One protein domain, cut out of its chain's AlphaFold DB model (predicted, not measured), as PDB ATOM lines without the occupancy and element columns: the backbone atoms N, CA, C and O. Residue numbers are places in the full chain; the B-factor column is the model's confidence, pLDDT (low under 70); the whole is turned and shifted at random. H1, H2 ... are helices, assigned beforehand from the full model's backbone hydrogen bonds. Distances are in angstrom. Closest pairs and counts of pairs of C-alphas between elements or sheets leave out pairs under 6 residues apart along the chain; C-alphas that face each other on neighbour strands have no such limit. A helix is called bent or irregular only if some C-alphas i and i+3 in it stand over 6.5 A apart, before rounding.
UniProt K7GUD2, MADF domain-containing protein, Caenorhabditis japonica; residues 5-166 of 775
ATOM      1  N   SER A   5      55.118 -33.501 -29.450       85.56
ATOM      2  CA  SER A   5      55.249 -32.552 -28.334       85.56
ATOM      3  C   SER A   5      55.263 -31.093 -28.812       85.56
ATOM      4  O   SER A   5      54.495 -30.270 -28.321       85.56
ATOM      5  N   SER A   6      56.094 -30.760 -29.808       86.75
ATOM      6  CA  SER A   6      56.153 -29.399 -30.369       86.75
ATOM      7  C   SER A   6      54.923 -29.044 -31.207       86.75
ATOM      8  O   SER A   6      54.530 -27.879 -31.222       86.75
ATOM      9  N   ARG A   7      54.253 -30.028 -31.829       85.38
ATOM     10  CA  ARG A   7      52.916 -29.842 -32.423       85.38
ATOM     11  C   ARG A   7      51.899 -29.473 -31.341       85.38
ATOM     12  O   ARG A   7      51.227 -28.462 -31.485       85.38
ATOM     13  N   GLY A   8      51.823 -30.231 -30.244       86.50
ATOM     14  CA  GLY A   8      50.916 -29.955 -29.126       86.50
ATOM     15  C   GLY A   8      51.128 -28.566 -28.517       86.50
ATOM     16  O   GLY A   8      50.164 -27.824 -28.327       86.50
ATOM     17  N   ILE A   9      52.388 -28.171 -28.307       89.94
ATOM     18  CA  ILE A   9      52.755 -26.831 -27.822       89.94
ATOM     19  C   ILE A   9      52.370 -25.749 -28.841       89.94
ATOM     20  O   ILE A   9      51.777 -24.746 -28.452       89.94
ATOM     21  N   LEU A  10      52.617 -25.951 -30.141       91.81
ATOM     22  CA  LEU A  10      52.171 -25.028 -31.191       91.81
ATOM     23  C   LEU A  10      50.640 -24.863 -31.193       91.81
ATOM     24  O   LEU A  10      50.150 -23.738 -31.259       91.81
ATOM     25  N   LEU A  11      49.877 -25.955 -31.066       90.44
ATOM     26  CA  LEU A  11      48.411 -25.897 -31.005       90.44
ATOM     27  C   LEU A  11      47.905 -25.174 -29.751       90.44
ATOM     28  O   LEU A  11      46.912 -24.453 -29.845       90.44
ATOM     29  N   ALA A  12      48.573 -25.332 -28.605       90.00
ATOM     30  CA  ALA A  12      48.256 -24.591 -27.385       90.00
ATOM     31  C   ALA A  12      48.551 -23.088 -27.545       90.00
ATOM     32  O   ALA A  12      47.660 -22.264 -27.339       90.00
ATOM     33  N   LEU A  13      49.754 -22.736 -28.015       93.31
ATOM     34  CA  LEU A  13      50.173 -21.349 -28.250       93.31
ATOM     35  C   LEU A  13      49.276 -20.622 -29.261       93.31
ATOM     36  O   LEU A  13      49.024 -19.426 -29.096       93.31
ATOM     37  N   ILE A  14      48.788 -21.322 -30.289       91.19
ATOM     38  CA  ILE A  14      47.832 -20.764 -31.250       91.19
ATOM     39  C   ILE A  14      46.433 -20.661 -30.637       91.19
ATOM     40  O   ILE A  14      45.811 -19.609 -30.754       91.19
ATOM     41  N   LYS A  15      45.944 -21.680 -29.919       89.62
ATOM     42  CA  LYS A  15      44.637 -21.637 -29.235       89.62
ATOM     43  C   LYS A  15      44.522 -20.443 -28.277       89.62
ATOM     44  O   LYS A  15      43.492 -19.776 -28.266       89.62
ATOM     45  N   GLU A  16      45.588 -20.123 -27.546       90.25
ATOM     46  CA  GLU A  16      45.679 -18.943 -26.665       90.25
ATOM     47  C   GLU A  16      45.755 -17.594 -27.406       90.25
ATOM     48  O   GLU A  16      45.625 -16.543 -26.780       90.25
ATOM     49  N   ARG A  17      45.949 -17.595 -28.730       91.31
ATOM     50  CA  ARG A  17      46.079 -16.398 -29.575       91.31
ATOM     51  C   ARG A  17      44.935 -16.306 -30.589       91.31
ATOM     52  O   ARG A  17      45.115 -16.676 -31.752       91.31
ATOM     53  N   PRO A  18      43.775 -15.731 -30.206       86.56
ATOM     54  CA  PRO A  18      42.709 -15.384 -31.148       86.56
ATOM     55  C   PRO A  18      43.200 -14.551 -32.336       86.56
ATOM     56  O   PRO A  18      42.632 -14.643 -33.411       86.56
ATOM     57  N   THR A  19      44.289 -13.800 -32.183       86.12
ATOM     58  CA  THR A  19      44.970 -13.057 -33.254       86.12
ATOM     59  C   THR A  19      45.529 -13.920 -34.396       86.12
ATOM     60  O   THR A  19      45.915 -13.377 -35.426       86.12
ATOM     61  N   ILE A  20      45.595 -15.247 -34.237       85.88
ATOM     62  CA  ILE A  20      46.013 -16.190 -35.287       85.88
ATOM     63  C   ILE A  20      44.803 -16.861 -35.937       85.88
ATOM     64  O   ILE A  20      44.727 -16.930 -37.162       85.88
ATOM     65  N   TRP A  21      43.868 -17.373 -35.128       83.50
ATOM     66  CA  TRP A  21      42.711 -18.099 -35.650       83.50
ATOM     67  C   TRP A  21      41.498 -17.207 -35.924       83.50
ATOM     68  O   TRP A  21      40.898 -17.332 -36.982       83.50
ATOM     69  N   ASN A  22      41.116 -16.301 -35.021       79.81
ATOM     70  CA  ASN A  22      39.819 -15.621 -35.055       79.81
ATOM     71  C   ASN A  22      39.609 -14.675 -36.256       79.81
ATOM     72  O   ASN A  22      39.884 -13.480 -36.179       79.81
ATOM     73  N   SER A  23      38.976 -15.188 -37.312       68.44
ATOM     74  CA  SER A  23      38.567 -14.437 -38.509       68.44
ATOM     75  C   SER A  23      37.491 -13.373 -38.263       68.44
ATOM     76  O   SER A  23      37.265 -12.542 -39.138       68.44
ATOM     77  N   SER A  24      36.824 -13.374 -37.101       68.69
ATOM     78  CA  SER A  24      35.882 -12.309 -36.714       68.69
ATOM     79  C   SER A  24      36.552 -11.114 -36.028       68.69
ATOM     80  O   SER A  24      35.901 -10.093 -35.814       68.69
ATOM     81  N   ALA A  25      37.839 -11.217 -35.681       65.25
ATOM     82  CA  ALA A  25      38.612 -10.085 -35.190       65.25
ATOM     83  C   ALA A  25      39.212  -9.307 -36.372       65.25
ATOM     84  O   ALA A  25      39.766  -9.894 -37.301       65.25
ATOM     85  N   ASN A  26      39.126  -7.975 -36.315       62.62
ATOM     86  CA  ASN A  26      39.617  -7.054 -37.346       62.62
ATOM     87  C   ASN A  26      41.155  -6.939 -37.305       62.62
ATOM     88  O   ASN A  26      41.699  -5.905 -36.926       62.62
ATOM     89  N   LEU A  27      41.842  -8.031 -37.626       74.31
ATOM     90  CA  LEU A  27      43.290  -8.183 -37.512       74.31
ATOM     91  C   LEU A  27      43.977  -7.755 -38.808       74.31
ATOM     92  O   LEU A  27      43.589  -8.185 -39.897       74.31
ATOM     93  N   THR A  28      45.029  -6.947 -38.701       78.88
ATOM     94  CA  THR A  28      45.892  -6.644 -39.846       78.88
ATOM     95  C   THR A  28      46.820  -7.820 -40.160       78.88
ATOM     96  O   THR A  28      47.050  -8.711 -39.336       78.88
ATOM     97  N   LYS A  29      47.419  -7.794 -41.357       80.88
ATOM     98  CA  LYS A  29      48.487  -8.727 -41.753       80.88
ATOM     99  C   LYS A  29      49.637  -8.739 -40.732       80.88
ATOM    100  O   LYS A  29      50.197  -9.798 -40.455       80.88
ATOM    101  N   ASP A  30      49.932  -7.585 -40.137       82.81
ATOM    102  CA  ASP A  30      51.025  -7.408 -39.184       82.81
ATOM    103  C   ASP A  30      50.674  -7.906 -37.772       82.81
ATOM    104  O   ASP A  30      51.533  -8.499 -37.125       82.81
ATOM    105  N   ASP A  31      49.420  -7.779 -37.312       85.50
ATOM    106  CA  ASP A  31      48.964  -8.363 -36.031       85.50
ATOM    107  C   ASP A  31      49.076  -9.895 -36.042       85.50
ATOM    108  O   ASP A  31      49.532 -10.529 -35.081       85.50
ATOM    109  N   VAL A  32      48.686 -10.490 -37.172       85.06
ATOM    110  CA  VAL A  32      48.798 -11.925 -37.451       85.06
ATOM    111  C   VAL A  32      50.266 -12.356 -37.449       85.06
ATOM    112  O   VAL A  32      50.641 -13.277 -36.717       85.06
ATOM    113  N   LEU A  33      51.122 -11.672 -38.216       86.50
ATOM    114  CA  LEU A  33      52.555 -11.983 -38.286       86.50
ATOM    115  C   LEU A  33      53.255 -11.784 -36.941       86.50
ATOM    116  O   LEU A  33      54.049 -12.636 -36.552       86.50
ATOM    117  N   ALA A  34      52.930 -10.731 -36.188       89.69
ATOM    118  CA  ALA A  34      53.442 -10.514 -34.836       89.69
ATOM    119  C   ALA A  34      53.043 -11.657 -33.888       89.69
ATOM    120  O   ALA A  34      53.845 -12.090 -33.058       89.69
ATOM    121  N   SER A  35      51.837 -12.201 -34.043       92.38
ATOM    122  CA  SER A  35      51.340 -13.313 -33.226       92.38
ATOM    123  C   SER A  35      52.021 -14.643 -33.565       92.38
ATOM    124  O   SER A  35      52.430 -15.375 -32.659       92.38
ATOM    125  N   PHE A  36      52.242 -14.936 -34.851       93.19
ATOM    126  CA  PHE A  36      53.096 -16.055 -35.258       93.19
ATOM    127  C   PHE A  36      54.560 -15.845 -34.847       93.19
ATOM    128  O   PHE A  36      55.218 -16.802 -34.449       93.19
ATOM    129  N   GLN A  37      55.066 -14.608 -34.858       93.88
ATOM    130  CA  GLN A  37      56.429 -14.273 -34.435       93.88
ATOM    131  C   GLN A  37      56.636 -14.469 -32.924       93.88
ATOM    132  O   GLN A  37      57.736 -14.842 -32.519       93.88
ATOM    133  N   GLN A  38      55.596 -14.303 -32.099       95.06
ATOM    134  CA  GLN A  38      55.615 -14.716 -30.688       95.06
ATOM    135  C   GLN A  38      55.647 -16.242 -30.536       95.06
ATOM    136  O   GLN A  38      56.407 -16.764 -29.720       95.06
ATOM    137  N   CYS A  39      54.843 -16.972 -31.320       95.25
ATOM    138  CA  CYS A  39      54.892 -18.439 -31.330       95.25
ATOM    139  C   CYS A  39      56.288 -18.927 -31.748       95.25
ATOM    140  O   CYS A  39      56.836 -19.827 -31.115       95.25
ATOM    141  N   ALA A  40      56.894 -18.270 -32.742       94.75
ATOM    142  CA  ALA A  40      58.260 -18.514 -33.184       94.75
ATOM    143  C   ALA A  40      59.282 -18.217 -32.094       94.75
ATOM    144  O   ALA A  40      60.035 -19.113 -31.744       94.75
ATOM    145  N   SER A  41      59.277 -17.028 -31.482       95.00
ATOM    146  CA  SER A  41      60.269 -16.687 -30.453       95.00
ATOM    147  C   SER A  41      60.207 -17.586 -29.216       95.00
ATOM    148  O   SER A  41      61.196 -17.683 -28.497       95.00
ATOM    149  N   LEU A  42      59.064 -18.230 -28.950       94.94
ATOM    150  CA  LEU A  42      58.921 -19.249 -27.908       94.94
ATOM    151  C   LEU A  42      59.455 -20.610 -28.375       94.94
ATOM    152  O   LEU A  42      60.289 -21.204 -27.689       94.94
ATOM    153  N   LEU A  43      59.026 -21.081 -29.549       93.88
ATOM    154  CA  LEU A  43      59.408 -22.383 -30.101       93.88
ATOM    155  C   LEU A  43      60.887 -22.450 -30.529       93.88
ATOM    156  O   LEU A  43      61.499 -23.504 -30.363       93.88
ATOM    157  N   THR A  44      61.512 -21.348 -30.960       94.25
ATOM    158  CA  THR A  44      62.953 -21.309 -31.280       94.25
ATOM    159  C   THR A  44      63.850 -21.657 -30.092       94.25
ATOM    160  O   THR A  44      64.978 -22.094 -30.300       94.25
ATOM    161  N   ASN A  45      63.360 -21.516 -28.852       93.19
ATOM    162  CA  ASN A  45      64.095 -21.937 -27.653       93.19
ATOM    163  C   ASN A  45      64.067 -23.463 -27.447       93.19
ATOM    164  O   ASN A  45      64.898 -23.989 -26.716       93.19
ATOM    165  N   MET A  46      63.119 -24.170 -28.075       91.69
ATOM    166  CA  MET A  46      63.075 -25.636 -28.105       91.69
ATOM    167  C   MET A  46      63.895 -26.203 -29.267       91.69
ATOM    168  O   MET A  46      64.578 -27.209 -29.105       91.69
ATOM    169  N   ASN A  47      63.802 -25.580 -30.446       91.69
ATOM    170  CA  ASN A  47      64.618 -25.903 -31.613       91.69
ATOM    171  C   ASN A  47      64.704 -24.678 -32.538       91.69
ATOM    172  O   ASN A  47      63.676 -24.148 -32.960       91.69
ATOM    173  N   ALA A  48      65.923 -24.273 -32.903       91.50
ATOM    174  CA  ALA A  48      66.183 -23.162 -33.816       91.50
ATOM    175  C   ALA A  48      65.543 -23.335 -35.213       91.50
ATOM    176  O   ALA A  48      65.255 -22.331 -35.864       91.50
ATOM    177  N   ASP A  49      65.250 -24.573 -35.642       90.50
ATOM    178  CA  ASP A  49      64.502 -24.875 -36.876       90.50
ATOM    179  C   ASP A  49      63.104 -24.226 -36.915       90.50
ATOM    180  O   ASP A  49      62.548 -24.013 -37.997       90.50
ATOM    181  N   TYR A  50      62.496 -23.948 -35.753       92.50
ATOM    182  CA  TYR A  50      61.118 -23.453 -35.624       92.50
ATOM    183  C   TYR A  50      61.005 -21.949 -35.924       92.50
ATOM    184  O   TYR A  50      60.500 -21.151 -35.136       92.50
ATOM    185  N   THR A  51      61.482 -21.576 -37.110       91.75
ATOM    186  CA  THR A  51      61.329 -20.253 -37.715       91.75
ATOM    187  C   THR A  51      59.856 -19.856 -37.863       91.75
ATOM    188  O   THR A  51      58.965 -20.706 -37.945       91.75
ATOM    189  N   LEU A  52      59.605 -18.546 -37.985       88.38
ATOM    190  CA  LEU A  52      58.289 -17.977 -38.310       88.38
ATOM    191  C   LEU A  52      57.609 -18.715 -39.476       88.38
ATOM    192  O   LEU A  52      56.431 -19.056 -39.396       88.38
ATOM    193  N   TRP A  53      58.372 -18.986 -40.536       86.00
ATOM    194  CA  TRP A  53      57.877 -19.632 -41.747       86.00
ATOM    195  C   TRP A  53      57.465 -21.088 -41.498       86.00
ATOM    196  O   TRP A  53      56.332 -21.445 -41.803       86.00
ATOM    197  N   ALA A  54      58.312 -21.892 -40.842       87.44
ATOM    198  CA  ALA A  54      57.999 -23.285 -40.496       87.44
ATOM    199  C   ALA A  54      56.764 -23.417 -39.576       87.44
ATOM    200  O   ALA A  54      56.067 -24.432 -39.589       87.44
ATOM    201  N   ILE A  55      56.476 -22.382 -38.784       90.81
ATOM    202  CA  ILE A  55      55.311 -22.301 -37.894       90.81
ATOM    203  C   ILE A  55      54.030 -21.934 -38.644       90.81
ATOM    204  O   ILE A  55      53.013 -22.602 -38.448       90.81
ATOM    205  N   ILE A  56      54.074 -20.923 -39.519       88.88
ATOM    206  CA  ILE A  56      52.941 -20.574 -40.394       88.88
ATOM    207  C   ILE A  56      52.615 -21.767 -41.298       88.88
ATOM    208  O   ILE A  56      51.465 -22.189 -41.375       88.88
ATOM    209  N   GLU A  57      53.636 -22.374 -41.902       85.38
ATOM    210  CA  GLU A  57      53.529 -23.580 -42.719       85.38
ATOM    211  C   GLU A  57      52.844 -24.735 -41.969       85.38
ATOM    212  O   GLU A  57      51.864 -25.307 -42.460       85.38
ATOM    213  N   LYS A  58      53.310 -25.060 -40.752       87.88
ATOM    214  CA  LYS A  58      52.708 -26.137 -39.955       87.88
ATOM    215  C   LYS A  58      51.281 -25.806 -39.519       87.88
ATOM    216  O   LYS A  58      50.457 -26.718 -39.452       87.88
ATOM    217  N   TRP A  59      50.964 -24.538 -39.260       88.12
ATOM    218  CA  TRP A  59      49.598 -24.115 -38.960       88.12
ATOM    219  C   TRP A  59      48.662 -24.269 -40.161       88.12
ATOM    220  O   TRP A  59      47.608 -24.886 -40.019       88.12
ATOM    221  N   CYS A  60      49.054 -23.793 -41.347       85.31
ATOM    222  CA  CYS A  60      48.256 -23.946 -42.565       85.31
ATOM    223  C   CYS A  60      47.950 -25.427 -42.846       85.31
ATOM    224  O   CYS A  60      46.796 -25.772 -43.087       85.31
ATOM    225  N   TRP A  61      48.942 -26.314 -42.696       84.31
ATOM    226  CA  TRP A  61      48.754 -27.765 -42.826       84.31
ATOM    227  C   TRP A  61      47.770 -28.340 -41.787       84.31
ATOM    228  O   TRP A  61      46.963 -29.203 -42.122       84.31
ATOM    229  N   VAL A  62      47.787 -27.855 -40.537       84.69
ATOM    230  CA  VAL A  62      46.817 -28.270 -39.501       84.69
ATOM    231  C   VAL A  62      45.396 -27.834 -39.856       84.69
ATOM    232  O   VAL A  62      44.475 -28.643 -39.747       84.69
ATOM    233  N   VAL A  63      45.192 -26.579 -40.271       83.38
ATOM    234  CA  VAL A  63      43.846 -26.086 -40.611       83.38
ATOM    235  C   VAL A  63      43.336 -26.737 -41.897       83.38
ATOM    236  O   VAL A  63      42.151 -27.042 -42.003       83.38
ATOM    237  N   GLU A  64      44.211 -27.031 -42.856       78.94
ATOM    238  CA  GLU A  64      43.815 -27.758 -44.059       78.94
ATOM    239  C   GLU A  64      43.437 -29.215 -43.754       78.94
ATOM    240  O   GLU A  64      42.395 -29.684 -44.217       78.94
ATOM    241  N   ALA A  65      44.213 -29.914 -42.918       79.00
ATOM    242  CA  ALA A  65      43.852 -31.248 -42.441       79.00
ATOM    243  C   ALA A  65      42.509 -31.232 -41.685       79.00
ATOM    244  O   ALA A  65      41.664 -32.086 -41.952       79.00
ATOM    245  N   TYR A  66      42.267 -30.225 -40.830       83.44
ATOM    246  CA  TYR A  66      40.981 -30.019 -40.150       83.44
ATOM    247  C   TYR A  66      39.820 -29.951 -41.145       83.44
ATOM    248  O   TYR A  66      38.867 -30.727 -41.060       83.44
ATOM    249  N   MET A  67      39.933 -29.043 -42.118       78.81
ATOM    250  CA  MET A  67      38.904 -28.800 -43.124       78.81
ATOM    251  C   MET A  67      38.632 -30.047 -43.957       78.81
ATOM    252  O   MET A  67      37.478 -30.447 -44.091       78.81
ATOM    253  N   ARG A  68      39.680 -30.715 -44.454       76.56
ATOM    254  CA  ARG A  68      39.537 -31.949 -45.238       76.56
ATOM    255  C   ARG A  68      38.808 -33.032 -44.435       76.56
ATOM    256  O   ARG A  68      37.804 -33.537 -44.930       76.56
ATOM    257  N   CYS A  69      39.214 -33.305 -43.188       78.31
ATOM    258  CA  CYS A  69      38.533 -34.272 -42.309       78.31
ATOM    259  C   CYS A  69      37.045 -33.935 -42.102       78.31
ATOM    260  O   CYS A  69      36.195 -34.825 -42.170       78.31
ATOM    261  N   HIS A  70      36.724 -32.654 -41.878       77.19
ATOM    262  CA  HIS A  70      35.358 -32.207 -41.598       77.19
ATOM    263  C   HIS A  70      34.459 -32.181 -42.851       77.19
ATOM    264  O   HIS A  70      33.248 -32.368 -42.730       77.19
ATOM    265  N   THR A  71      35.027 -31.971 -44.045       75.31
ATOM    266  CA  THR A  71      34.289 -31.994 -45.328       75.31
ATOM    267  C   THR A  71      33.967 -33.394 -45.854       75.31
ATOM    268  O   THR A  71      33.172 -33.515 -46.786       75.31
ATOM    269  N   MET A  72      34.551 -34.456 -45.286       74.69
ATOM    270  CA  MET A  72      34.185 -35.827 -45.653       74.69
ATOM    271  C   MET A  72      32.773 -36.186 -45.173       74.69
ATOM    272  O   MET A  72      32.275 -35.651 -44.183       74.69
ATOM    273  N   VAL A  73      32.128 -37.120 -45.877       69.38
ATOM    274  CA  VAL A  73      30.815 -37.670 -45.515       69.38
ATOM    275  C   VAL A  73      30.914 -39.205 -45.497       69.38
ATOM    276  O   VAL A  73      31.104 -39.791 -46.564       69.38
ATOM    277  N   PRO A  74      30.788 -39.868 -44.330       71.88
ATOM    278  CA  PRO A  74      30.714 -39.271 -42.991       71.88
ATOM    279  C   PRO A  74      32.001 -38.496 -42.629       71.88
ATOM    280  O   PRO A  74      33.064 -38.812 -43.168       71.88
ATOM    281  N   PRO A  75      31.935 -37.501 -41.722       68.50
ATOM    282  CA  PRO A  75      33.126 -36.802 -41.245       68.50
ATOM    283  C   PRO A  75      34.100 -37.781 -40.593       68.50
ATOM    284  O   PRO A  75      33.698 -38.605 -39.769       68.50
ATOM    285  N   ALA A  76      35.381 -37.690 -40.945       67.31
ATOM    286  CA  ALA A  76      36.402 -38.526 -40.328       67.31
ATOM    287  C   ALA A  76      36.642 -38.059 -38.884       67.31
ATOM    288  O   ALA A  76      36.911 -36.877 -38.654       67.31
ATOM    289  N   GLU A  77      36.573 -38.969 -37.907       65.06
ATOM    290  CA  GLU A  77      36.929 -38.644 -36.524       65.06
ATOM    291  C   GLU A  77      38.429 -38.371 -36.421       65.06
ATOM    292  O   GLU A  77      39.251 -39.283 -36.338       65.06
ATOM    293  N   TRP A  78      38.805 -37.093 -36.439       65.62
ATOM    294  CA  TRP A  78      40.207 -36.734 -36.332       65.62
ATOM    295  C   TRP A  78      40.671 -36.794 -34.876       65.62
ATOM    296  O   TRP A  78      39.975 -36.360 -33.954       65.62
ATOM    297  N   ARG A  79      41.914 -37.247 -34.681       60.88
ATOM    298  CA  ARG A  79      42.604 -37.404 -33.385       60.88
ATOM    299  C   ARG A  79      42.595 -36.139 -32.505       60.88
ATOM    300  O   ARG A  79      42.817 -36.219 -31.302       60.88
ATOM    301  N   TYR A  80      42.310 -34.975 -33.093       60.50
ATOM    302  CA  TYR A  80      42.219 -33.672 -32.432       60.50
ATOM    303  C   TYR A  80      40.785 -33.111 -32.306       60.50
ATOM    304  O   TYR A  80      40.638 -31.916 -32.046       60.50
ATOM    305  N   ASN A  81      39.733 -33.930 -32.450       62.97
ATOM    306  CA  ASN A  81      38.314 -33.515 -32.452       62.97
ATOM    307  C   ASN A  81      37.910 -32.556 -31.308       62.97
ATOM    308  O   ASN A  81      37.095 -31.656 -31.517       62.97
ATOM    309  N   ASN A  82      38.512 -32.700 -30.120       67.81
ATOM    310  CA  ASN A  82      38.328 -31.781 -28.989       67.81
ATOM    311  C   ASN A  82      39.376 -30.651 -28.954       67.81
ATOM    312  O   ASN A  82      39.034 -29.489 -28.728       67.81
ATOM    313  N   THR A  83      40.652 -30.959 -29.207       63.62
ATOM    314  CA  THR A  83      41.763 -29.988 -29.175       63.62
ATOM    315  C   THR A  83      41.568 -28.852 -30.177       63.62
ATOM    316  O   THR A  83      41.821 -27.696 -29.843       63.62
ATOM    317  N   LEU A  84      41.060 -29.178 -31.367       74.44
ATOM    318  CA  LEU A  84      40.742 -28.259 -32.459       74.44
ATOM    319  C   LEU A  84      39.233 -27.982 -32.567       74.44
ATOM    320  O   LEU A  84      38.763 -27.508 -33.594       74.44
ATOM    321  N   ALA A  85      38.447 -28.196 -31.504       76.75
ATOM    322  CA  ALA A  85      37.041 -27.778 -31.487       76.75
ATOM    323  C   ALA A  85      36.876 -26.249 -31.643       76.75
ATOM    324  O   ALA A  85      35.845 -25.792 -32.131       76.75
ATOM    325  N   TYR A  86      37.910 -25.466 -31.303       74.75
ATOM    326  CA  TYR A  86      37.967 -24.028 -31.593       74.75
ATOM    327  C   TYR A  86      38.107 -23.710 -33.092       74.75
ATOM    328  O   TYR A  86      37.896 -22.563 -33.471       74.75
ATOM    329  N   LEU A  87      38.400 -24.705 -33.946       75.75
ATOM    330  CA  LEU A  87      38.370 -24.566 -35.402       75.75
ATOM    331  C   LEU A  87      36.969 -24.769 -36.026       75.75
ATOM    332  O   LEU A  87      36.800 -24.514 -37.214       75.75
ATOM    333  N   LYS A  88      35.926 -25.117 -35.257       75.94
ATOM    334  CA  LYS A  88      34.549 -25.255 -35.791       75.94
ATOM    335  C   LYS A  88      33.987 -23.993 -36.483       75.94
ATOM    336  O   LYS A  88      33.302 -24.148 -37.492       75.94
ATOM    337  N   PRO A  89      34.280 -22.750 -36.037       64.12
ATOM    338  CA  PRO A  89      33.891 -21.533 -36.765       64.12
ATOM    339  C   PRO A  89      34.574 -21.352 -38.132       64.12
ATOM    340  O   PRO A  89      34.214 -20.444 -38.876       64.12
ATOM    341  N   PHE A  90      35.556 -22.194 -38.470       62.22
ATOM    342  CA  PHE A  90      36.426 -22.047 -39.641       62.22
ATOM    343  C   PHE A  90      36.053 -22.957 -40.801       62.22
ATOM    344  O   PHE A  90      36.713 -22.916 -41.833       62.22
ATOM    345  N   ASN A  91      34.920 -23.658 -40.689       63.62
ATOM    346  CA  ASN A  91      34.281 -24.433 -41.755       63.62
ATOM    347  C   ASN A  91      33.899 -23.611 -43.014       63.62
ATOM    348  O   ASN A  91      33.291 -24.155 -43.935       63.62
ATOM    349  N   SER A  92      34.248 -22.321 -43.094       63.34
ATOM    350  CA  SER A  92      34.162 -21.550 -44.333       63.34
ATOM    351  C   SER A  92      35.363 -21.841 -45.248       63.34
ATOM    352  O   SER A  92      36.506 -21.648 -44.827       63.34
ATOM    353  N   PRO A  93      35.156 -22.178 -46.536       60.34
ATOM    354  CA  PRO A  93      36.245 -22.305 -47.509       60.34
ATOM    355  C   PRO A  93      36.951 -20.968 -47.818       60.34
ATOM    356  O   PRO A  93      37.969 -20.956 -48.507       60.34
ATOM    357  N   SER A  94      36.443 -19.840 -47.304       59.44
ATOM    358  CA  SER A  94      37.028 -18.500 -47.448       59.44
ATOM    359  C   SER A  94      38.154 -18.185 -46.447       59.44
ATOM    360  O   SER A  94      38.477 -17.012 -46.253       59.44
ATOM    361  N   TYR A  95      38.705 -19.174 -45.734       67.06
ATOM    362  CA  TYR A  95      39.681 -18.910 -44.674       67.06
ATOM    363  C   TYR A  95      41.064 -18.519 -45.249       67.06
ATOM    364  O   TYR A  95      41.672 -19.323 -45.964       67.06
ATOM    365  N   PRO A  96      41.610 -17.324 -44.928       62.38
ATOM    366  CA  PRO A  96      42.721 -16.702 -45.665       62.38
ATOM    367  C   PRO A  96      44.090 -17.395 -45.553       62.38
ATOM    368  O   PRO A  96      45.061 -16.924 -46.146       62.38
ATOM    369  N   TYR A  97      44.187 -18.495 -44.810       68.25
ATOM    370  CA  TYR A  97      45.418 -19.269 -44.636       68.25
ATOM    371  C   TYR A  97      45.431 -20.578 -45.438       68.25
ATOM    372  O   TYR A  97      46.485 -21.187 -45.570       68.25
ATOM    373  N   LEU A  98      44.299 -21.025 -45.996       67.00
ATOM    374  CA  LEU A  98      44.238 -22.318 -46.691       67.00
ATOM    375  C   LEU A  98      44.949 -22.265 -48.051       67.00
ATOM    376  O   LEU A  98      45.893 -23.014 -48.282       67.00
ATOM    377  N   GLY A  99      44.614 -21.299 -48.912       69.00
ATOM    378  CA  GLY A  99      45.335 -21.077 -50.174       69.00
ATOM    379  C   GLY A  99      46.711 -20.416 -50.024       69.00
ATOM    380  O   GLY A  99      47.169 -19.768 -50.964       69.00
ATOM    381  N   CYS A 100      47.345 -20.510 -48.851       74.31
ATOM    382  CA  CYS A 100      48.730 -20.084 -48.632       74.31
ATOM    383  C   CYS A 100      49.756 -21.161 -49.022       74.31
ATOM    384  O   CYS A 100      50.892 -20.813 -49.336       74.31
ATOM    385  N   LEU A 101      49.384 -22.447 -49.006       74.50
ATOM    386  CA  LEU A 101      50.260 -23.548 -49.420       74.50
ATOM    387  C   LEU A 101      50.109 -23.828 -50.924       74.50
ATOM    388  O   LEU A 101      48.999 -23.851 -51.459       74.50
ATOM    389  N   SER A 102      51.220 -24.074 -51.625       77.56
ATOM    390  CA  SER A 102      51.171 -24.577 -53.004       77.56
ATOM    391  C   SER A 102      50.792 -26.067 -52.999       77.56
ATOM    392  O   SER A 102      51.160 -26.801 -52.082       77.56
ATOM    393  N   LYS A 103      50.078 -26.565 -54.026       78.12
ATOM    394  CA  LYS A 103      49.700 -27.998 -54.110       78.12
ATOM    395  C   LYS A 103      50.923 -28.935 -54.060       78.12
ATOM    396  O   LYS A 103      50.817 -30.044 -53.546       78.12
ATOM    397  N   LYS A 104      52.080 -28.466 -54.550       82.69
ATOM    398  CA  LYS A 104      53.385 -29.133 -54.426       82.69
ATOM    399  C   LYS A 104      53.861 -29.142 -52.972       82.69
ATOM    400  O   LYS A 104      54.122 -30.209 -52.428       82.69
ATOM    401  N   ARG A 105      53.918 -27.973 -52.326       80.31
ATOM    402  CA  ARG A 105      54.410 -27.847 -50.950       80.31
ATOM    403  C   ARG A 105      53.532 -28.584 -49.937       80.31
ATOM    404  O   ARG A 105      54.047 -29.182 -49.003       80.31
ATOM    405  N   LEU A 106      52.221 -28.627 -50.164       74.81
ATOM    406  CA  LEU A 106      51.294 -29.463 -49.405       74.81
ATOM    407  C   LEU A 106      51.644 -30.958 -49.504       74.81
ATOM    408  O   LEU A 106      51.640 -31.642 -48.486       74.81
ATOM    409  N   ALA A 107      51.970 -31.466 -50.698       78.50
ATOM    410  CA  ALA A 107      52.388 -32.859 -50.865       78.50
ATOM    411  C   ALA A 107      53.704 -33.147 -50.120       78.50
ATOM    412  O   ALA A 107      53.766 -34.119 -49.370       78.50
ATOM    413  N   GLU A 108      54.698 -32.258 -50.237       82.25
ATOM    414  CA  GLU A 108      55.961 -32.338 -49.483       82.25
ATOM    415  C   GLU A 108      55.726 -32.359 -47.964       82.25
ATOM    416  O   GLU A 108      56.358 -33.130 -47.249       82.25
ATOM    417  N   LEU A 109      54.792 -31.549 -47.452       75.00
ATOM    418  CA  LEU A 109      54.441 -31.528 -46.029       75.00
ATOM    419  C   LEU A 109      53.710 -32.795 -45.588       75.00
ATOM    420  O   LEU A 109      53.904 -33.248 -44.463       75.00
ATOM    421  N   THR A 110      52.884 -33.384 -46.445       73.94
ATOM    422  CA  THR A 110      52.168 -34.626 -46.133       73.94
ATOM    423  C   THR A 110      53.101 -35.831 -46.126       73.94
ATOM    424  O   THR A 110      52.999 -36.653 -45.219       73.94
ATOM    425  N   GLU A 111      54.068 -35.887 -47.041       80.12
ATOM    426  CA  GLU A 111      55.177 -36.845 -46.994       80.12
ATOM    427  C   GLU A 111      56.034 -36.635 -45.733       80.12
ATOM    428  O   GLU A 111      56.235 -37.567 -44.954       80.12
ATOM    429  N   LEU A 112      56.450 -35.394 -45.456       73.06
ATOM    430  CA  LEU A 112      57.288 -35.040 -44.303       73.06
ATOM    431  C   LEU A 112      56.595 -35.266 -42.948       73.06
ATOM    432  O   LEU A 112      57.275 -35.501 -41.951       73.06
ATOM    433  N   TYR A 113      55.262 -35.211 -42.880       67.75
ATOM    434  CA  TYR A 113      54.502 -35.524 -41.664       67.75
ATOM    435  C   TYR A 113      53.928 -36.948 -41.615       67.75
ATOM    436  O   TYR A 113      53.445 -37.333 -40.550       67.75
ATOM    437  N   ALA A 114      54.065 -37.725 -42.696       62.78
ATOM    438  CA  ALA A 114      53.934 -39.186 -42.777       62.78
ATOM    439  C   ALA A 114      52.656 -39.812 -42.172       62.78
ATOM    440  O   ALA A 114      52.650 -40.975 -41.765       62.78
ATOM    441  N   ASP A 115      51.557 -39.059 -42.113       69.94
ATOM    442  CA  ASP A 115      50.294 -39.522 -41.535       69.94
ATOM    443  C   ASP A 115      49.461 -40.270 -42.596       69.94
ATOM    444  O   ASP A 115      49.013 -39.699 -43.598       69.94
ATOM    445  N   THR A 116      49.271 -41.576 -42.390       69.44
ATOM    446  CA  THR A 116      48.594 -42.486 -43.330       69.44
ATOM    447  C   THR A 116      47.065 -42.394 -43.291       69.44
ATOM    448  O   THR A 116      46.411 -42.863 -44.225       69.44
ATOM    449  N   GLU A 117      46.483 -41.765 -42.266       67.56
ATOM    450  CA  GLU A 117      45.060 -41.406 -42.222       67.56
ATOM    451  C   GLU A 117      44.847 -40.124 -43.034       67.56
ATOM    452  O   GLU A 117      44.067 -40.119 -43.992       67.56
ATOM    453  N   ILE A 118      45.625 -39.075 -42.743       69.50
ATOM    454  CA  ILE A 118      45.559 -37.790 -43.460       69.50
ATOM    455  C   ILE A 118      45.883 -37.971 -44.949       69.50
ATOM    456  O   ILE A 118      45.242 -37.338 -45.782       69.50
ATOM    457  N   SER A 119      46.798 -38.876 -45.314       75.00
ATOM    458  CA  SER A 119      47.114 -39.178 -46.721       75.00
ATOM    459  C   SER A 119      45.897 -39.687 -47.511       75.00
ATOM    460  O   SER A 119      45.652 -39.226 -48.627       75.00
ATOM    461  N   LYS A 120      45.086 -40.578 -46.921       74.94
ATOM    462  CA  LYS A 120      43.841 -41.088 -47.536       74.94
ATOM    463  C   LYS A 120      42.775 -39.997 -47.624       74.94
ATOM    464  O   LYS A 120      42.139 -39.825 -48.663       74.94
ATOM    465  N   ILE A 121      42.614 -39.228 -46.548       70.62
ATOM    466  CA  ILE A 121      41.684 -38.091 -46.481       70.62
ATOM    467  C   ILE A 121      42.042 -37.064 -47.563       70.62
ATOM    468  O   ILE A 121      41.178 -36.649 -48.337       70.62
ATOM    469  N   MET A 122      43.323 -36.715 -47.705       72.50
ATOM    470  CA  MET A 122      43.813 -35.846 -48.772       72.50
ATOM    471  C   MET A 122      43.551 -36.413 -50.160       72.50
ATOM    472  O   MET A 122      43.085 -35.663 -51.011       72.50
ATOM    473  N   GLU A 123      43.797 -37.703 -50.398       78.38
ATOM    474  CA  GLU A 123      43.518 -38.342 -51.687       78.38
ATOM    475  C   GLU A 123      42.049 -38.196 -52.100       78.38
ATOM    476  O   GLU A 123      41.771 -37.699 -53.193       78.38
ATOM    477  N   THR A 124      41.114 -38.509 -51.199       74.62
ATOM    478  CA  THR A 124      39.668 -38.339 -51.450       74.62
ATOM    479  C   THR A 124      39.229 -36.876 -51.605       74.62
ATOM    480  O   THR A 124      38.186 -36.613 -52.196       74.62
ATOM    481  N   THR A 125      40.030 -35.916 -51.131       71.25
ATOM    482  CA  THR A 125      39.734 -34.472 -51.180       71.25
ATOM    483  C   THR A 125      40.660 -33.692 -52.131       71.25
ATOM    484  O   THR A 125      40.694 -32.460 -52.090       71.25
ATOM    485  N   LYS A 126      41.412 -34.361 -53.023       75.88
ATOM    486  CA  LYS A 126      42.344 -33.734 -53.998       75.88
ATOM    487  C   LYS A 126      41.690 -32.679 -54.911       75.88
ATOM    488  O   LYS A 126      42.397 -31.838 -55.460       75.88
ATOM    489  N   SER A 127      40.367 -32.725 -55.065       77.44
ATOM    490  CA  SER A 127      39.545 -31.802 -55.859       77.44
ATOM    491  C   SER A 127      39.144 -30.504 -55.145       77.44
ATOM    492  O   SER A 127      38.637 -29.604 -55.809       77.44
ATOM    493  N   LEU A 128      39.356 -30.373 -53.828       73.25
ATOM    494  CA  LEU A 128      39.086 -29.120 -53.118       73.25
ATOM    495  C   LEU A 128      40.118 -28.053 -53.504       73.25
ATOM    496  O   LEU A 128      41.321 -28.230 -53.290       73.25
ATOM    497  N   GLU A 129      39.639 -26.928 -54.036       72.31
ATOM    498  CA  GLU A 129      40.449 -25.737 -54.295       72.31
ATOM    499  C   GLU A 129      40.114 -24.642 -53.279       72.31
ATOM    500  O   GLU A 129      38.961 -24.238 -53.132       72.31
ATOM    501  N   PHE A 130      41.133 -24.169 -52.563       70.88
ATOM    502  CA  PHE A 130      41.000 -23.105 -51.572       70.88
ATOM    503  C   PHE A 130      41.266 -21.733 -52.196       70.88
ATOM    504  O   PHE A 130      42.121 -21.596 -53.074       70.88
ATOM    505  N   GLN A 131      40.560 -20.709 -51.713       68.19
ATOM    506  CA  GLN A 131      40.762 -19.330 -52.162       68.19
ATOM    507  C   GLN A 131      42.196 -18.848 -51.862       68.19
ATOM    508  O   GLN A 131      42.738 -19.228 -50.818       68.19
ATOM    509  N   PRO A 132      42.822 -18.028 -52.735       70.69
ATOM    510  CA  PRO A 132      44.193 -17.552 -52.551       70.69
ATOM    511  C   PRO A 132      44.414 -16.920 -51.173       70.69
ATOM    512  O   PRO A 132      43.657 -16.048 -50.747       70.69
ATOM    513  N   GLY A 133      45.449 -17.370 -50.465       71.88
ATOM    514  CA  GLY A 133      45.701 -16.934 -49.095       71.88
ATOM    515  C   GLY A 133      46.454 -15.603 -48.994       71.88
ATOM    516  O   GLY A 133      47.273 -15.280 -49.851       71.88
ATOM    517  N   ILE A 134      46.235 -14.867 -47.897       67.00
ATOM    518  CA  ILE A 134      46.788 -13.512 -47.642       67.00
ATOM    519  C   ILE A 134      48.329 -13.467 -47.669       67.00
ATOM    520  O   ILE A 134      48.915 -12.407 -47.896       67.00
ATOM    521  N   PHE A 135      48.981 -14.609 -47.443       69.06
ATOM    522  CA  PHE A 135      50.438 -14.755 -47.375       69.06
ATOM    523  C   PHE A 135      51.016 -15.572 -48.538       69.06
ATOM    524  O   PHE A 135      52.193 -15.913 -48.508       69.06
ATOM    525  N   ARG A 136      50.207 -15.939 -49.544       74.19
ATOM    526  CA  ARG A 136      50.607 -16.886 -50.602       74.19
ATOM    527  C   ARG A 136      51.854 -16.432 -51.364       74.19
ATOM    528  O   ARG A 136      52.720 -17.254 -51.651       74.19
ATOM    529  N   GLU A 137      51.952 -15.142 -51.678       72.25
ATOM    530  CA  GLU A 137      53.093 -14.586 -52.413       72.25
ATOM    531  C   GLU A 137      54.353 -14.542 -51.543       72.25
ATOM    532  O   GLU A 137      55.394 -15.055 -51.956       72.25
ATOM    533  N   GLU A 138      54.275 -14.033 -50.306       72.06
ATOM    534  CA  GLU A 138      55.439 -14.027 -49.412       72.06
ATOM    535  C   GLU A 138      55.888 -15.436 -49.015       72.06
ATOM    536  O   GLU A 138      57.087 -15.674 -48.886       72.06
ATOM    537  N   LEU A 139      54.966 -16.387 -48.843       69.12
ATOM    538  CA  LEU A 139      55.305 -17.764 -48.485       69.12
ATOM    539  C   LEU A 139      56.012 -18.500 -49.618       69.12
ATOM    540  O   LEU A 139      56.969 -19.210 -49.325       69.12
ATOM    541  N   ALA A 140      55.604 -18.306 -50.875       71.62
ATOM    542  CA  ALA A 140      56.302 -18.864 -52.033       71.62
ATOM    543  C   ALA A 140      57.684 -18.208 -52.243       71.62
ATOM    544  O   ALA A 140      58.665 -18.914 -52.477       71.62
ATOM    545  N   ILE A 141      57.812 -16.889 -52.030       73.31
ATOM    546  CA  ILE A 141      59.118 -16.199 -52.021       73.31
ATOM    547  C   ILE A 141      60.029 -16.757 -50.912       73.31
ATOM    548  O   ILE A 141      61.198 -17.047 -51.162       73.31
ATOM    549  N   LEU A 142      59.507 -16.950 -49.696       65.44
ATOM    550  CA  LEU A 142      60.254 -17.511 -48.561       65.44
ATOM    551  C   LEU A 142      60.559 -19.012 -48.715       65.44
ATOM    552  O   LEU A 142      61.555 -19.479 -48.166       65.44
ATOM    553  N   ALA A 143      59.754 -19.751 -49.483       65.06
ATOM    554  CA  ALA A 143      60.010 -21.142 -49.861       65.06
ATOM    555  C   ALA A 143      61.154 -21.293 -50.881       65.06
ATOM    556  O   ALA A 143      61.632 -22.405 -51.102       65.06
ATOM    557  N   GLY A 144      61.556 -20.202 -51.543       69.44
ATOM    558  CA  GLY A 144      62.434 -20.255 -52.711       69.44
ATOM    559  C   GLY A 144      61.741 -20.773 -53.979       69.44
ATOM    560  O   GLY A 144      62.426 -21.235 -54.890       69.44
ATOM    561  N   GLU A 145      60.405 -20.712 -54.071       74.38
ATOM    562  CA  GLU A 145      59.702 -20.954 -55.337       74.38
ATOM    563  C   GLU A 145      59.985 -19.770 -56.289       74.38
ATOM    564  O   GLU A 145      59.510 -18.652 -56.076       74.38
ATOM    565  N   GLU A 146      60.782 -19.989 -57.344       61.31
ATOM    566  CA  GLU A 146      61.120 -18.942 -58.319       61.31
ATOM    567  C   GLU A 146      59.877 -18.464 -59.098       61.31
ATOM    568  O   GLU A 146      59.430 -19.090 -60.066       61.31
ATOM    569  N   PHE A 147      59.334 -17.306 -58.707       61.81
ATOM    570  CA  PHE A 147      58.250 -16.615 -59.412       61.81
ATOM    571  C   PHE A 147      58.693 -16.117 -60.799       61.81
ATOM    572  O   PHE A 147      59.004 -14.948 -61.013       61.81
ATOM    573  N   THR A 148      58.649 -17.001 -61.790       47.38
ATOM    574  CA  THR A 148      59.082 -16.712 -63.167       47.38
ATOM    575  C   THR A 148      58.153 -15.784 -63.968       47.38
ATOM    576  O   THR A 148      58.483 -15.470 -65.113       47.38
ATOM    577  N   ARG A 149      56.984 -15.358 -63.442       45.75
ATOM    578  CA  ARG A 149      55.966 -14.638 -64.248       45.75
ATOM    579  C   ARG A 149      55.165 -13.488 -63.625       45.75
ATOM    580  O   ARG A 149      54.506 -12.798 -64.401       45.75
ATOM    581  N   ILE A 150      55.199 -13.216 -62.315       45.66
ATOM    582  CA  ILE A 150      54.501 -12.022 -61.793       45.66
ATOM    583  C   ILE A 150      55.454 -10.828 -61.836       45.66
ATOM    584  O   ILE A 150      56.434 -10.766 -61.100       45.66
ATOM    585  N   ARG A 151      55.150  -9.859 -62.705       40.47
ATOM    586  CA  ARG A 151      55.895  -8.601 -62.856       40.47
ATOM    587  C   ARG A 151      55.528  -7.606 -61.746       40.47
ATOM    588  O   ARG A 151      55.121  -6.485 -62.032       40.47
ATOM    589  N   VAL A 152      55.638  -8.033 -60.487       46.75
ATOM    590  CA  VAL A 152      55.578  -7.126 -59.331       46.75
ATOM    591  C   VAL A 152      56.764  -6.175 -59.444       46.75
ATOM    592  O   VAL A 152      57.897  -6.634 -59.611       46.75
ATOM    593  N   ASP A 153      56.529  -4.865 -59.350       42.56
ATOM    594  CA  ASP A 153      57.624  -3.898 -59.336       42.56
ATOM    595  C   ASP A 153      58.551  -4.198 -58.157       42.56
ATOM    596  O   ASP A 153      58.193  -4.034 -56.987       42.56
ATOM    597  N   THR A 154      59.770  -4.642 -58.470       45.25
ATOM    598  CA  THR A 154      60.746  -5.103 -57.474       45.25
ATOM    599  C   THR A 154      61.114  -3.987 -56.490       45.25
ATOM    600  O   THR A 154      61.492  -4.264 -55.355       45.25
ATOM    601  N   GLU A 155      60.922  -2.722 -56.881       40.41
ATOM    602  CA  GLU A 155      60.993  -1.565 -55.988       40.41
ATOM    603  C   GLU A 155      60.035  -1.637 -54.790       40.41
ATOM    604  O   GLU A 155      60.409  -1.183 -53.709       40.41
ATOM    605  N   LEU A 156      58.808  -2.142 -54.952       44.22
ATOM    606  CA  LEU A 156      57.818  -2.177 -53.871       44.22
ATOM    607  C   LEU A 156      58.242  -3.187 -52.797       44.22
ATOM    608  O   LEU A 156      58.331  -2.848 -51.618       44.22
ATOM    609  N   LEU A 157      58.613  -4.396 -53.225       42.59
ATOM    610  CA  LEU A 157      59.089  -5.456 -52.333       42.59
ATOM    611  C   LEU A 157      60.429  -5.084 -51.666       42.59
ATOM    612  O   LEU A 157      60.623  -5.307 -50.467       42.59
ATOM    613  N   ALA A 158      61.333  -4.441 -52.418       44.03
ATOM    614  CA  ALA A 158      62.604  -3.936 -51.900       44.03
ATOM    615  C   ALA A 158      62.427  -2.814 -50.863       44.03
ATOM    616  O   ALA A 158      63.252  -2.701 -49.954       44.03
ATOM    617  N   LYS A 159      61.357  -2.009 -50.946       43.69
ATOM    618  CA  LYS A 159      61.029  -1.005 -49.920       43.69
ATOM    619  C   LYS A 159      60.632  -1.691 -48.606       43.69
ATOM    620  O   LYS A 159      61.252  -1.392 -47.589       43.69
ATOM    621  N   THR A 160      59.717  -2.661 -48.619       48.31
ATOM    622  CA  THR A 160      59.232  -3.322 -47.387       48.31
ATOM    623  C   THR A 160      60.323  -4.131 -46.674       48.31
ATOM    624  O   THR A 160      60.629  -3.874 -45.508       48.31
ATOM    625  N   VAL A 161      60.984  -5.065 -47.370       43.06
ATOM    626  CA  VAL A 161      62.031  -5.912 -46.757       43.06
ATOM    627  C   VAL A 161      63.303  -5.102 -46.476       43.06
ATOM    628  O   VAL A 161      63.940  -5.252 -45.429       43.06
ATOM    629  N   GLY A 162      63.663  -4.187 -47.382       39.97
ATOM    630  CA  GLY A 162      64.853  -3.352 -47.249       39.97
ATOM    631  C   GLY A 162      64.775  -2.359 -46.090       39.97
ATOM    632  O   GLY A 162      65.797  -2.121 -45.440       39.97
ATOM    633  N   GLN A 163      63.601  -1.802 -45.778       45.41
ATOM    634  CA  GLN A 163      63.442  -0.894 -44.635       45.41
ATOM    635  C   GLN A 163      63.563  -1.630 -43.296       45.41
ATOM    636  O   GLN A 163      64.286  -1.151 -42.420       45.41
ATOM    637  N   LEU A 164      62.967  -2.823 -43.164       42.12
ATOM    638  CA  LEU A 164      63.031  -3.628 -41.936       42.12
ATOM    639  C   LEU A 164      64.482  -3.967 -41.531       42.12
ATOM    640  O   LEU A 164      64.839  -3.918 -40.353       42.12
ATOM    641  N   VAL A 165      65.347  -4.242 -42.514       43.88
ATOM    642  CA  VAL A 165      66.776  -4.528 -42.290       43.88
ATOM    643  C   VAL A 165      67.608  -3.251 -42.097       43.88
ATOM    644  O   VAL A 165      68.479  -3.206 -41.223       43.88
ATOM    645  N   ASN A 166      67.358  -2.187 -42.872       39.69
ATOM    646  CA  ASN A 166      68.167  -0.961 -42.808       39.69
ATOM    647  C   ASN A 166      67.847  -0.054 -41.609       39.69
ATOM    648  O   ASN A 166      68.736   0.687 -41.173       39.69
TER     649      ASN A 166
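This is residues 5 to 166 of the 775 residues of the protein "MADF domain-containing protein" of Caenorhabditis japonica (UniProt K7GUD2). One long helix, H4, runs through the middle; H1, H2 and H3 cover one side, H6, H7 and H8 lie on the other, and H5 sits near its last residues. Beyond this body H9 makes an arm, and residues 151 to 156 and 158 to 166 stick out. The printed part has 162 residues with nine named helices, H1 to H9 in order, and no named strand: all helix, mostly crossed. It is compact, radius of gyration of the C-alphas 16.3 A, spanning 52 by 35 by 31 A.

Start at H1, residues 5 to 15; it touches H3, residues 29 to 43, opposite ways at a shallow tilt of 33 degrees, only just short of steep, with C-alphas 13 and 39 closest at 6.3 A. H2, residues 18 to 21, touches H3, C-alphas 20 and 32 closest at 5.5 A. Next find H4, residues 52 to 71, about perpendicular to H3 at 76 degrees; its residues 52 to 56 touch H3, C-alphas 40 and 52 closest at 5.2 A. Its residues 63 to 67 only just touch H5, residues 85 to 90, with 3 pairs of C-alphas within 8 A, 66 and 87 closest at 7.7 A. H6, residues 103 to 113, is close to H4 but not clearly touching, C-alphas 61 and 106 closest at 7.3 A. Residues 65 to 69 of H4 touch H7, residues 116 to 124, C-alphas 69 and 121 closest at 6.5 A. H8, residues 136 to 143, is close to H4 but not clearly touching, C-alphas 53 and 139 closest at 7.5 A. H9, residues 154 to 166, touches no helix. Every O i to N i+4 pair is within hydrogen-bond range in H1, H3, H4, H6, H8 and H9; H7 has 4 of 5, H5 0 of 2 but 2 of 3 O i to N i+3 pairs, and H2 is too short.

Find C-alpha 5 at (55.249, -32.552, -28.334), where H1 begins. H3 is 21.0 A long; H4 runs 28.7 A from C-alpha 52 at (58.289, -17.977, -38.310). H5 is irregular: C-alphas 86 and 89 are 7.0 A apart. H9, 17.0 A, ends at C-alpha 166, (68.167, -0.961, -42.808).

The C-alphas farthest apart, of Pro 74 and Asn 166, are 53.6 A apart. The printed part has no cut; the links H4 to H5, H5 to H6 and H7 to H8 are long. Mean pLDDT of the printed part is 73.8; 59 residues are under 70, among them 146 to 166.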